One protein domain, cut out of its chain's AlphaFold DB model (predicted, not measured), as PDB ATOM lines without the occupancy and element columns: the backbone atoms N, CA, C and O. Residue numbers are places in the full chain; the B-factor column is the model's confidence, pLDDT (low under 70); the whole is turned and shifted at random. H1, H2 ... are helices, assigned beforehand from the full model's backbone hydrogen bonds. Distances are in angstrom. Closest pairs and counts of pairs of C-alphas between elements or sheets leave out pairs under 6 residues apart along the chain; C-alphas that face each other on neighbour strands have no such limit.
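This is residues 70 to 144 of the 148 residues of the protein "DUF962 domain-containing protein" of Gammaproteobacteria bacterium (UniProt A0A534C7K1). Two long helices, H1 and H2, lie side by side as a helical hairpin, and a shorter helix, H3, crosses the first half of H1 nearly at a right angle. The printed part has 75 residues with three named helices, H1, H2, H3 in chain order, and no named strand: all helix. It is compact, with a radius of gyration of the C-alphas of 12.6 A and spans of 38 by 28 by 20 A.

H1, residues 70 to 92, runs 32.5 A from C-alpha 70 at (-30.134, -50.804, 4.208). H2, residues 95 to 117, runs 33.6 A. H3, residues 127 to 142, runs 22.7 A to C-alpha 142 at (-34.663, -36.358, 8.565).

H1 and H2 touch, opposite ways at a shallow tilt of 2 degrees; their closest C-alphas, of Ser 71 and Gly 112, are 4.1 A apart. Residues 72 to 80 of H1 touch residues 134 to 141 of H3, about perpendicular at 79 degrees, closest at the C-alphas of Val 76 and Leu 138, 5.3 A. H2 and H3 are apart. Every O i to N i+4 pair is within hydrogen-bond range in H1 and H3, and 12 of 19 in H2.

The printed part has no cut, and no printed residue is under 70 in pLDDT. Residues 124 to 129, of which 127 to 129 belong to H3, stand free.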
ATOM      1  N   ILE A  70     -28.936 -50.042   3.818       92.62
ATOM      2  CA  ILE A  70     -30.134 -50.804   4.208       92.62
ATOM      3  C   ILE A  70     -30.224 -50.972   5.733       92.62
ATOM      4  O   ILE A  70     -31.321 -50.882   6.277       92.62
ATOM      5  N   SER A  71     -29.095 -51.136   6.432       93.38
ATOM      6  CA  SER A  71     -29.079 -51.210   7.897       93.38
ATOM      7  C   SER A  71     -29.582 -49.900   8.507       93.38
ATOM      8  O   SER A  71     -30.513 -49.914   9.312       93.38
ATOM      9  N   ARG A  72     -29.075 -48.751   8.034       94.56
ATOM     10  CA  ARG A  72     -29.556 -47.430   8.473       94.56
ATOM     11  C   ARG A  72     -31.042 -47.226   8.203       94.56
ATOM     12  O   ARG A  72     -31.753 -46.756   9.083       94.56
ATOM     13  N   ARG A  73     -31.535 -47.609   7.021       94.94
ATOM     14  CA  ARG A  73     -32.966 -47.529   6.678       94.94
ATOM     15  C   ARG A  73     -33.826 -48.360   7.615       94.94
ATOM     16  O   ARG A  73     -34.847 -47.874   8.086       94.94
ATOM     17  N   LEU A  74     -33.418 -49.599   7.882       95.38
ATOM     18  CA  LEU A  74     -34.139 -50.486   8.787       95.38
ATOM     19  C   LEU A  74     -34.195 -49.914  10.202       95.38
ATOM     20  O   LEU A  74     -35.263 -49.938  10.810       95.38
ATOM     21  N   HIS A  75     -33.098 -49.331  10.680       95.38
ATOM     22  CA  HIS A  75     -33.073 -48.625  11.959       95.38
ATOM     23  C   HIS A  75     -33.990 -47.415  11.979       95.38
ATOM     24  O   HIS A  75     -34.860 -47.341  12.833       95.38
ATOM     25  N   VAL A  76     -33.890 -46.523  10.992       95.56
ATOM     26  CA  VAL A  76     -34.769 -45.350  10.872       95.56
ATOM     27  C   VAL A  76     -36.245 -45.761  10.860       95.56
ATOM     28  O   VAL A  76     -37.046 -45.206  11.612       95.56
ATOM     29  N   CYS A  77     -36.611 -46.767  10.061       96.25
ATOM     30  CA  CYS A  77     -37.973 -47.297  10.013       96.25
ATOM     31  C   CYS A  77     -38.405 -47.911  11.354       96.25
ATOM     32  O   CYS A  77     -39.523 -47.659  11.806       96.25
ATOM     33  N   GLY A  78     -37.533 -48.686  12.002       95.69
ATOM     34  CA  GLY A  78     -37.791 -49.274  13.317       95.69
ATOM     35  C   GLY A  78     -37.996 -48.213  14.397       95.69
ATOM     36  O   GLY A  78     -38.969 -48.278  15.146       95.69
ATOM     37  N   THR A  79     -37.144 -47.186  14.442       95.88
ATOM     38  CA  THR A  79     -37.269 -46.062  15.376       95.88
ATOM     39  C   THR A  79     -38.571 -45.300  15.147       95.88
ATOM     40  O   THR A  79     -39.284 -45.017  16.107       95.88
ATOM     41  N   LEU A  80     -38.934 -45.013  13.892       96.44
ATOM     42  CA  LEU A  80     -40.206 -44.365  13.565       96.44
ATOM     43  C   LEU A  80     -41.404 -45.202  14.018       96.44
ATOM     44  O   LEU A  80     -42.328 -44.654  14.614       96.44
ATOM     45  N   LEU A  81     -41.381 -46.517  13.791       96.56
ATOM     46  CA  LEU A  81     -42.451 -47.413  14.228       96.56
ATOM     47  C   LEU A  81     -42.563 -47.452  15.758       96.56
ATOM     48  O   LEU A  81     -43.666 -47.346  16.293       96.56
ATOM     49  N   ALA A  82     -41.437 -47.537  16.469       95.56
ATOM     50  CA  ALA A  82     -41.406 -47.490  17.928       95.56
ATOM     51  C   ALA A  82     -41.983 -46.170  18.471       95.56
ATOM     52  O   ALA A  82     -42.788 -46.188  19.405       95.56
ATOM     53  N   LEU A  83     -41.633 -45.034  17.854       95.88
ATOM     54  CA  LEU A  83     -42.192 -43.725  18.198       95.88
ATOM     55  C   LEU A  83     -43.693 -43.641  17.894       95.88
ATOM     56  O   LEU A  83     -44.438 -43.098  18.706       95.88
ATOM     57  N   ALA A  84     -44.156 -44.210  16.778       96.44
ATOM     58  CA  ALA A  84     -45.578 -44.262  16.440       96.44
ATOM     59  C   ALA A  84     -46.375 -45.068  17.477       96.44
ATOM     60  O   ALA A  84     -47.430 -44.623  17.928       96.44
ATOM     61  N   VAL A  85     -45.854 -46.223  17.905       95.81
ATOM     62  CA  VAL A  85     -46.465 -47.048  18.959       95.81
ATOM     63  C   VAL A  85     -46.487 -46.304  20.295       95.81
ATOM     64  O   VAL A  85     -47.513 -46.297  20.976       95.81
ATOM     65  N   ALA A  86     -45.387 -45.640  20.663       95.12
ATOM     66  CA  ALA A  86     -45.318 -44.845  21.885       95.12
ATOM     67  C   ALA A  86     -46.314 -43.674  21.866       95.12
ATOM     68  O   ALA A  86     -47.034 -43.457  22.839       95.12
ATOM     69  N   LEU A  87     -46.418 -42.964  20.741       96.44
ATOM     70  CA  LEU A  87     -47.386 -41.887  20.557       96.44
ATOM     71  C   LEU A  87     -48.826 -42.408  20.638       96.44
ATOM     72  O   LEU A  87     -49.654 -41.810  21.321       96.44
ATOM     73  N   ALA A  88     -49.124 -43.545  20.007       95.81
ATOM     74  CA  ALA A  88     -50.438 -44.172  20.092       95.81
ATOM     75  C   ALA A  88     -50.796 -44.563  21.536       95.81
ATOM     76  O   ALA A  88     -51.926 -44.333  21.969       95.81
ATOM     77  N   ALA A  89     -49.842 -45.092  22.309       96.44
ATOM     78  CA  ALA A  89     -50.035 -45.395  23.727       96.44
ATOM     79  C   ALA A  89     -50.395 -44.137  24.537       96.44
ATOM     80  O   ALA A  89     -51.325 -44.177  25.341       96.44
ATOM     81  N   LEU A  90     -49.698 -43.023  24.286       96.31
ATOM     82  CA  LEU A  90     -49.945 -41.739  24.948       96.31
ATOM     83  C   LEU A  90     -51.320 -41.161  24.588       96.31
ATOM     84  O   LEU A  90     -52.075 -40.791  25.480       96.31
ATOM     85  N   VAL A  91     -51.668 -41.126  23.298       97.31
ATOM     86  CA  VAL A  91     -52.938 -40.559  22.807       97.31
ATOM     87  C   VAL A  91     -54.143 -41.382  23.264       97.31
ATOM     88  O   VAL A  91     -55.186 -40.827  23.593       97.31
ATOM     89  N   THR A  92     -54.013 -42.709  23.301       96.38
ATOM     90  CA  THR A  92     -55.115 -43.606  23.692       96.38
ATOM     91  C   THR A  92     -55.175 -43.879  25.197       96.38
ATOM     92  O   THR A  92     -56.125 -44.510  25.657       96.38
ATOM     93  N   GLY A  93     -54.155 -43.478  25.967       95.88
ATOM     94  CA  GLY A  93     -53.996 -43.838  27.381       95.88
ATOM     95  C   GLY A  93     -53.747 -45.334  27.622       95.88
ATOM     96  O   GLY A  93     -53.773 -45.800  28.762       95.88
ATOM     97  N   ARG A  94     -53.517 -46.124  26.563       94.62
ATOM     98  CA  ARG A  94     -53.318 -47.577  26.643       94.62
ATOM     99  C   ARG A  94     -51.843 -47.893  26.843       94.62
ATOM    100  O   ARG A  94     -51.171 -48.381  25.940       94.62
ATOM    101  N   TRP A  95     -51.353 -47.676  28.058       94.38
ATOM    102  CA  TRP A  95     -49.943 -47.865  28.425       94.38
ATOM    103  C   TRP A  95     -49.367 -49.251  28.086       94.38
ATOM    104  O   TRP A  95     -48.176 -49.359  27.814       94.38
ATOM    105  N   ALA A  96     -50.199 -50.298  28.007       93.81
ATOM    106  CA  ALA A  96     -49.784 -51.632  27.557       93.81
ATOM    107  C   ALA A  96     -49.142 -51.637  26.154       93.81
ATOM    108  O   ALA A  96     -48.299 -52.482  25.866       93.81
ATOM    109  N   TRP A  97     -49.493 -50.678  25.292       90.31
ATOM    110  CA  TRP A  97     -48.901 -50.535  23.959       90.31
ATOM    111  C   TRP A  97     -47.414 -50.175  24.012       90.31
ATOM    112  O   TRP A  97     -46.684 -50.505  23.082       90.31
ATOM    113  N   LEU A  98     -46.925 -49.592  25.114       90.88
ATOM    114  CA  LEU A  98     -45.495 -49.330  25.292       90.88
ATOM    115  C   LEU A  98     -44.654 -50.610  25.277       90.88
ATOM    116  O   LEU A  98     -43.495 -50.554  24.882       90.88
ATOM    117  N   LEU A  99     -45.229 -51.769  25.620       91.50
ATOM    118  CA  LEU A  99     -44.545 -53.061  25.485       91.50
ATOM    119  C   LEU A  99     -44.269 -53.423  24.018       91.50
ATOM    120  O   LEU A  99     -43.317 -54.141  23.724       91.50
ATOM    121  N   GLY A 100     -45.077 -52.904  23.090       90.75
ATOM    122  CA  GLY A 100     -44.885 -53.077  21.654       90.75
ATOM    123  C   GLY A 100     -43.797 -52.179  21.065       90.75
ATOM    124  O   GLY A 100     -43.266 -52.510  20.010       90.75
ATOM    125  N   ALA A 101     -43.427 -51.073  21.723       90.12
ATOM    126  CA  ALA A 101     -42.444 -50.128  21.187       90.12
ATOM    127  C   ALA A 101     -41.026 -50.731  21.068       90.12
ATOM    128  O   ALA A 101     -40.425 -50.593  20.001       90.12
ATOM    129  N   PRO A 102     -40.497 -51.470  22.069       88.94
ATOM    130  CA  PRO A 102     -39.262 -52.224  21.896       88.94
ATOM    131  C   PRO A 102     -39.373 -53.235  20.755       88.94
ATOM    132  O   PRO A 102     -38.507 -53.272  19.894       88.94
ATOM    133  N   LEU A 103     -40.456 -54.010  20.678       91.62
ATOM    134  CA  LEU A 103     -40.608 -55.009  19.617       91.62
ATOM    135  C   LEU A 103     -40.597 -54.365  18.218       91.62
ATOM    136  O   LEU A 103     -39.899 -54.834  17.320       91.62
ATOM    137  N   ALA A 104     -41.319 -53.256  18.064       91.12
ATOM    138  CA  ALA A 104     -41.374 -52.463  16.844       91.12
ATOM    139  C   ALA A 104     -40.003 -51.916  16.416       91.12
ATOM    140  O   ALA A 104     -39.691 -51.929  15.228       91.12
ATOM    141  N   GLY A 105     -39.191 -51.453  17.369       90.25
ATOM    142  CA  GLY A 105     -37.847 -50.946  17.085       90.25
ATOM    143  C   GLY A 105     -36.826 -52.051  16.811       90.25
ATOM    144  O   GLY A 105     -36.047 -51.956  15.866       90.25
ATOM    145  N   TYR A 106     -36.842 -53.121  17.609       90.00
ATOM    146  CA  TYR A 106     -35.805 -54.153  17.587       90.00
ATOM    147  C   TYR A 106     -35.899 -55.092  16.387       90.00
ATOM    148  O   TYR A 106     -34.859 -55.486  15.865       90.00
ATOM    149  N   LEU A 107     -37.102 -55.462  15.931       91.38
ATOM    150  CA  LEU A 107     -37.223 -56.422  14.827       91.38
ATOM    151  C   LEU A 107     -36.552 -55.911  13.537       91.38
ATOM    152  O   LEU A 107     -35.712 -56.633  12.997       91.38
ATOM    153  N   PRO A 108     -36.819 -54.678  13.053       91.75
ATOM    154  CA  PRO A 108     -36.136 -54.144  11.875       91.75
ATOM    155  C   PRO A 108     -34.636 -53.932  12.114       91.75
ATOM    156  O   PRO A 108     -33.822 -54.304  11.270       91.75
ATOM    157  N   ALA A 109     -34.268 -53.396  13.281       89.69
ATOM    158  CA  ALA A 109     -32.881 -53.172  13.684       89.69
ATOM    159  C   ALA A 109     -32.042 -54.458  13.620       89.69
ATOM    160  O   ALA A 109     -30.947 -54.485  13.056       89.69
ATOM    161  N   TRP A 110     -32.574 -55.557  14.152       90.38
ATOM    162  CA  TRP A 110     -31.931 -56.866  14.103       90.38
ATOM    163  C   TRP A 110     -31.774 -57.381  12.680       90.38
ATOM    164  O   TRP A 110     -30.714 -57.909  12.354       90.38
ATOM    165  N   VAL A 111     -32.761 -57.184  11.801       91.25
ATOM    166  CA  VAL A 111     -32.600 -57.540  10.383       91.25
ATOM    167  C   VAL A 111     -31.413 -56.782   9.768       91.25
ATOM    168  O   VAL A 111     -30.603 -57.383   9.064       91.25
ATOM    169  N   GLY A 112     -31.246 -55.498  10.101       88.81
ATOM    170  CA  GLY A 112     -30.078 -54.694   9.726       88.81
ATOM    171  C   GLY A 112     -28.760 -55.333  10.171       88.81
ATOM    172  O   GLY A 112     -27.883 -55.630   9.355       88.81
ATOM    173  N   HIS A 113     -28.657 -55.609  11.468       91.94
ATOM    174  CA  HIS A 113     -27.449 -56.153  12.080       91.94
ATOM    175  C   HIS A 113     -27.093 -57.561  11.599       91.94
ATOM    176  O   HIS A 113     -25.936 -57.819  11.290       91.94
ATOM    177  N   TYR A 114     -28.056 -58.479  11.499       92.19
ATOM    178  CA  TYR A 114     -27.754 -59.879  11.187       92.19
ATOM    179  C   TYR A 114     -27.547 -60.133   9.691       92.19
ATOM    180  O   TYR A 114     -26.677 -60.927   9.331       92.19
ATOM    181  N   PHE A 115     -28.306 -59.467   8.814       91.50
ATOM    182  CA  PHE A 115     -28.233 -59.734   7.374       91.50
ATOM    183  C   PHE A 115     -27.242 -58.826   6.642       91.50
ATOM    184  O   PHE A 115     -26.567 -59.300   5.724       91.50
ATOM    185  N   PHE A 116     -27.128 -57.556   7.044       91.56
ATOM    186  CA  PHE A 116     -26.324 -56.568   6.317       91.56
ATOM    187  C   PHE A 116     -24.974 -56.307   6.981       91.56
ATOM    188  O   PHE A 116     -23.949 -56.411   6.317       91.56
ATOM    189  N   GLU A 117     -24.957 -56.016   8.280       90.38
ATOM    190  CA  GLU A 117     -23.708 -55.669   8.980       90.38
ATOM    191  C   GLU A 117     -22.949 -56.902   9.490       90.38
ATOM    192  O   GLU A 117     -21.729 -56.882   9.627       90.38
ATOM    193  N   ARG A 118     -23.676 -57.988   9.776       90.75
ATOM    194  CA  ARG A 118     -23.175 -59.219  10.408       90.75
ATOM    195  C   ARG A 118     -22.423 -58.949  11.717       90.75
ATOM    196  O   ARG A 118     -21.416 -59.593  12.011       90.75
ATOM    197  N   ASN A 119     -22.922 -58.005  12.509       87.31
ATOM    198  CA  ASN A 119     -22.369 -57.627  13.806       87.31
ATOM    199  C   ASN A 119     -23.377 -57.881  14.940       87.31
ATOM    200  O   ASN A 119     -24.547 -58.197  14.721       87.31
ATOM    201  N   VAL A 120     -22.894 -57.791  16.178       84.25
ATOM    202  CA  VAL A 120     -23.743 -57.895  17.368       84.25
ATOM    203  C   VAL A 120     -24.231 -56.491  17.732       84.25
ATOM    204  O   VAL A 120     -23.395 -55.596  17.867       84.25
ATOM    205  N   PRO A 121     -25.545 -56.281  17.937       85.44
ATOM    206  CA  PRO A 121     -26.087 -54.978  18.303       85.44
ATOM    207  C   PRO A 121     -25.372 -54.361  19.511       85.44
ATOM    208  O   PRO A 121     -25.275 -54.973  20.580       85.44
ATOM    209  N   ALA A 122     -24.928 -53.108  19.370       83.19
ATOM    210  CA  ALA A 122     -24.284 -52.360  20.452       83.19
ATOM    211  C   ALA A 122     -25.207 -52.170  21.669       83.19
ATOM    212  O   ALA A 122     -24.723 -51.964  22.786       83.19
ATOM    213  N   THR A 123     -26.519 -52.316  21.475       80.19
ATOM    214  CA  THR A 123     -27.551 -52.212  22.508       80.19
ATOM    215  C   THR A 123     -27.324 -53.158  23.684       80.19
ATOM    216  O   THR A 123     -27.655 -52.806  24.811       80.19
ATOM    217  N   PHE A 124     -26.685 -54.314  23.465       85.88
ATOM    218  CA  PHE A 124     -26.355 -55.247  24.549       85.88
ATOM    219  C   PHE A 124     -25.244 -54.743  25.477       85.88
ATOM    220  O   PHE A 124     -25.190 -55.141  26.635       85.88
ATOM    221  N   SER A 125     -24.346 -53.886  24.981       83.06
ATOM    222  CA  SER A 125     -23.260 -53.305  25.784       83.06
ATOM    223  C   SER A 125     -23.596 -51.903  26.289       83.06
ATOM    224  O   SER A 125     -23.246 -51.557  27.411       83.06
ATOM    225  N   HIS A 126     -24.289 -51.103  25.474       89.62
ATOM    226  CA  HIS A 126     -24.561 -49.689  25.736       89.62
ATOM    227  C   HIS A 126     -26.021 -49.343  25.402       89.62
ATOM    228  O   HIS A 126     -26.271 -48.651  24.411       89.62
ATOM    229  N   PRO A 127     -27.012 -49.810  26.186       90.00
ATOM    230  CA  PRO A 127     -28.428 -49.723  25.814       90.00
ATOM    231  C   PRO A 127     -28.921 -48.279  25.651       90.00
ATOM    232  O   PRO A 127     -29.530 -47.943  24.638       90.00
ATOM    233  N   LEU A 128     -28.599 -47.398  26.605       93.00
ATOM    234  CA  LEU A 128     -29.028 -45.994  26.562       93.00
ATOM    235  C   LEU A 128     -28.335 -45.201  25.449       93.00
ATOM    236  O   LEU A 128     -28.959 -44.360  24.804       93.00
ATOM    237  N   TYR A 129     -27.048 -45.463  25.205       93.44
ATOM    238  CA  TYR A 129     -26.333 -44.807  24.112       93.44
ATOM    239  C   TYR A 129     -26.792 -45.308  22.748       93.44
ATOM    240  O   TYR A 129     -26.868 -44.502  21.830       93.44
ATOM    241  N   SER A 130     -27.154 -46.587  22.625       92.12
ATOM    242  CA  SER A 130     -27.695 -47.140  21.380       92.12
ATOM    243  C   SER A 130     -29.053 -46.519  21.063       92.12
ATOM    244  O   SER A 130     -29.207 -45.966  19.985       92.12
ATOM    245  N   LEU A 131     -29.967 -46.433  22.040       93.62
ATOM    246  CA  LEU A 131     -31.247 -45.734  21.860       93.62
ATOM    247  C   LEU A 131     -31.054 -44.267  21.439       93.62
ATOM    248  O   LEU A 131     -31.730 -43.764  20.543       93.62
ATOM    249  N   ARG A 132     -30.114 -43.559  22.079       95.81
ATOM    250  CA  ARG A 132     -29.769 -42.186  21.687       95.81
ATOM    251  C   ARG A 132     -29.146 -42.130  20.288       95.81
ATOM    252  O   ARG A 132     -29.377 -41.157  19.573       95.81
ATOM    253  N   GLY A 133     -28.361 -43.137  19.915       95.12
ATOM    254  CA  GLY A 133     -27.779 -43.312  18.587       95.12
ATOM    255  C   GLY A 133     -28.856 -43.436  17.516       95.12
ATOM    256  O   GLY A 133     -28.813 -42.673  16.556       95.12
ATOM    257  N   ASP A 134     -29.859 -44.286  17.738       94.62
ATOM    258  CA  ASP A 134     -31.001 -44.492  16.837       94.62
ATOM    259  C   ASP A 134     -31.779 -43.187  16.616       94.62
ATOM    260  O   ASP A 134     -32.047 -42.789  15.483       94.62
ATOM    261  N   LEU A 135     -32.072 -42.452  17.697       96.06
ATOM    262  CA  LEU A 135     -32.733 -41.145  17.614       96.06
ATOM    263  C   LEU A 135     -31.866 -40.095  16.904       96.06
ATOM    264  O   LEU A 135     -32.384 -39.295  16.127       96.06
ATOM    265  N   SER A 136     -30.554 -40.088  17.153       96.25
ATOM    266  CA  SER A 136     -29.629 -39.154  16.495       96.25
ATOM    267  C   SER A 136     -29.530 -39.458  15.001       96.25
ATOM    268  O   SER A 136     -29.625 -38.543  14.191       96.25
ATOM    269  N   LEU A 137     -29.433 -40.739  14.630       95.56
ATOM    270  CA  LEU A 137     -29.461 -41.201  13.243       95.56
ATOM    271  C   LEU A 137     -30.771 -40.807  12.551       95.56
ATOM    272  O   LEU A 137     -30.736 -40.269  11.448       95.56
ATOM    273  N   LEU A 138     -31.915 -41.015  13.210       96.12
ATOM    274  CA  LEU A 138     -33.216 -40.582  12.708       96.12
ATOM    275  C   LEU A 138     -33.227 -39.075  12.420       96.12
ATOM    276  O   LEU A 138     -33.603 -38.663  11.326       96.12
ATOM    277  N   VAL A 139     -32.786 -38.249  13.372       96.25
ATOM    278  CA  VAL A 139     -32.734 -36.790  13.199       96.25
ATOM    279  C   VAL A 139     -31.776 -36.394  12.076       96.25
ATOM    280  O   VAL A 139     -32.114 -35.531  11.269       96.25
ATOM    281  N   GLU A 140     -30.600 -37.008  11.974       95.56
ATOM    282  CA  GLU A 140     -29.635 -36.704  10.911       95.56
ATOM    283  C   GLU A 140     -30.156 -37.066   9.518       95.56
ATOM    284  O   GLU A 140     -29.968 -36.290   8.579       95.56
ATOM    285  N   VAL A 141     -30.877 -38.182   9.391       94.69
ATOM    286  CA  VAL A 141     -31.537 -38.574   8.138       94.69
ATOM    287  C   VAL A 141     -32.684 -37.621   7.801       94.69
ATOM    288  O   VAL A 141     -32.760 -37.128   6.677       94.69
ATOM    289  N   LEU A 142     -33.542 -37.285   8.770       94.12
ATOM    290  CA  LEU A 142     -34.663 -36.358   8.565       94.12
ATOM    291  C   LEU A 142     -34.210 -34.927   8.242       94.12
ATOM    292  O   LEU A 142     -34.883 -34.219   7.499       94.12
ATOM    293  N   THR A 143     -33.072 -34.496   8.789       96.00
ATOM    294  CA  THR A 143     -32.481 -33.173   8.519       96.00
ATOM    295  C   THR A 143     -31.592 -33.150   7.274       96.00
ATOM    296  O   THR A 143     -31.038 -32.102   6.949       96.00
ATOM    297  N   GLY A 144     -31.438 -34.281   6.578       92.81
ATOM    298  CA  GLY A 144     -30.621 -34.390   5.368       92.81
ATOM    299  C   GLY A 144     -29.110 -34.301   5.609       92.81
ATOM    300  O   GLY A 144     -28.353 -34.139   4.655       92.81
TER     301      GLY A 144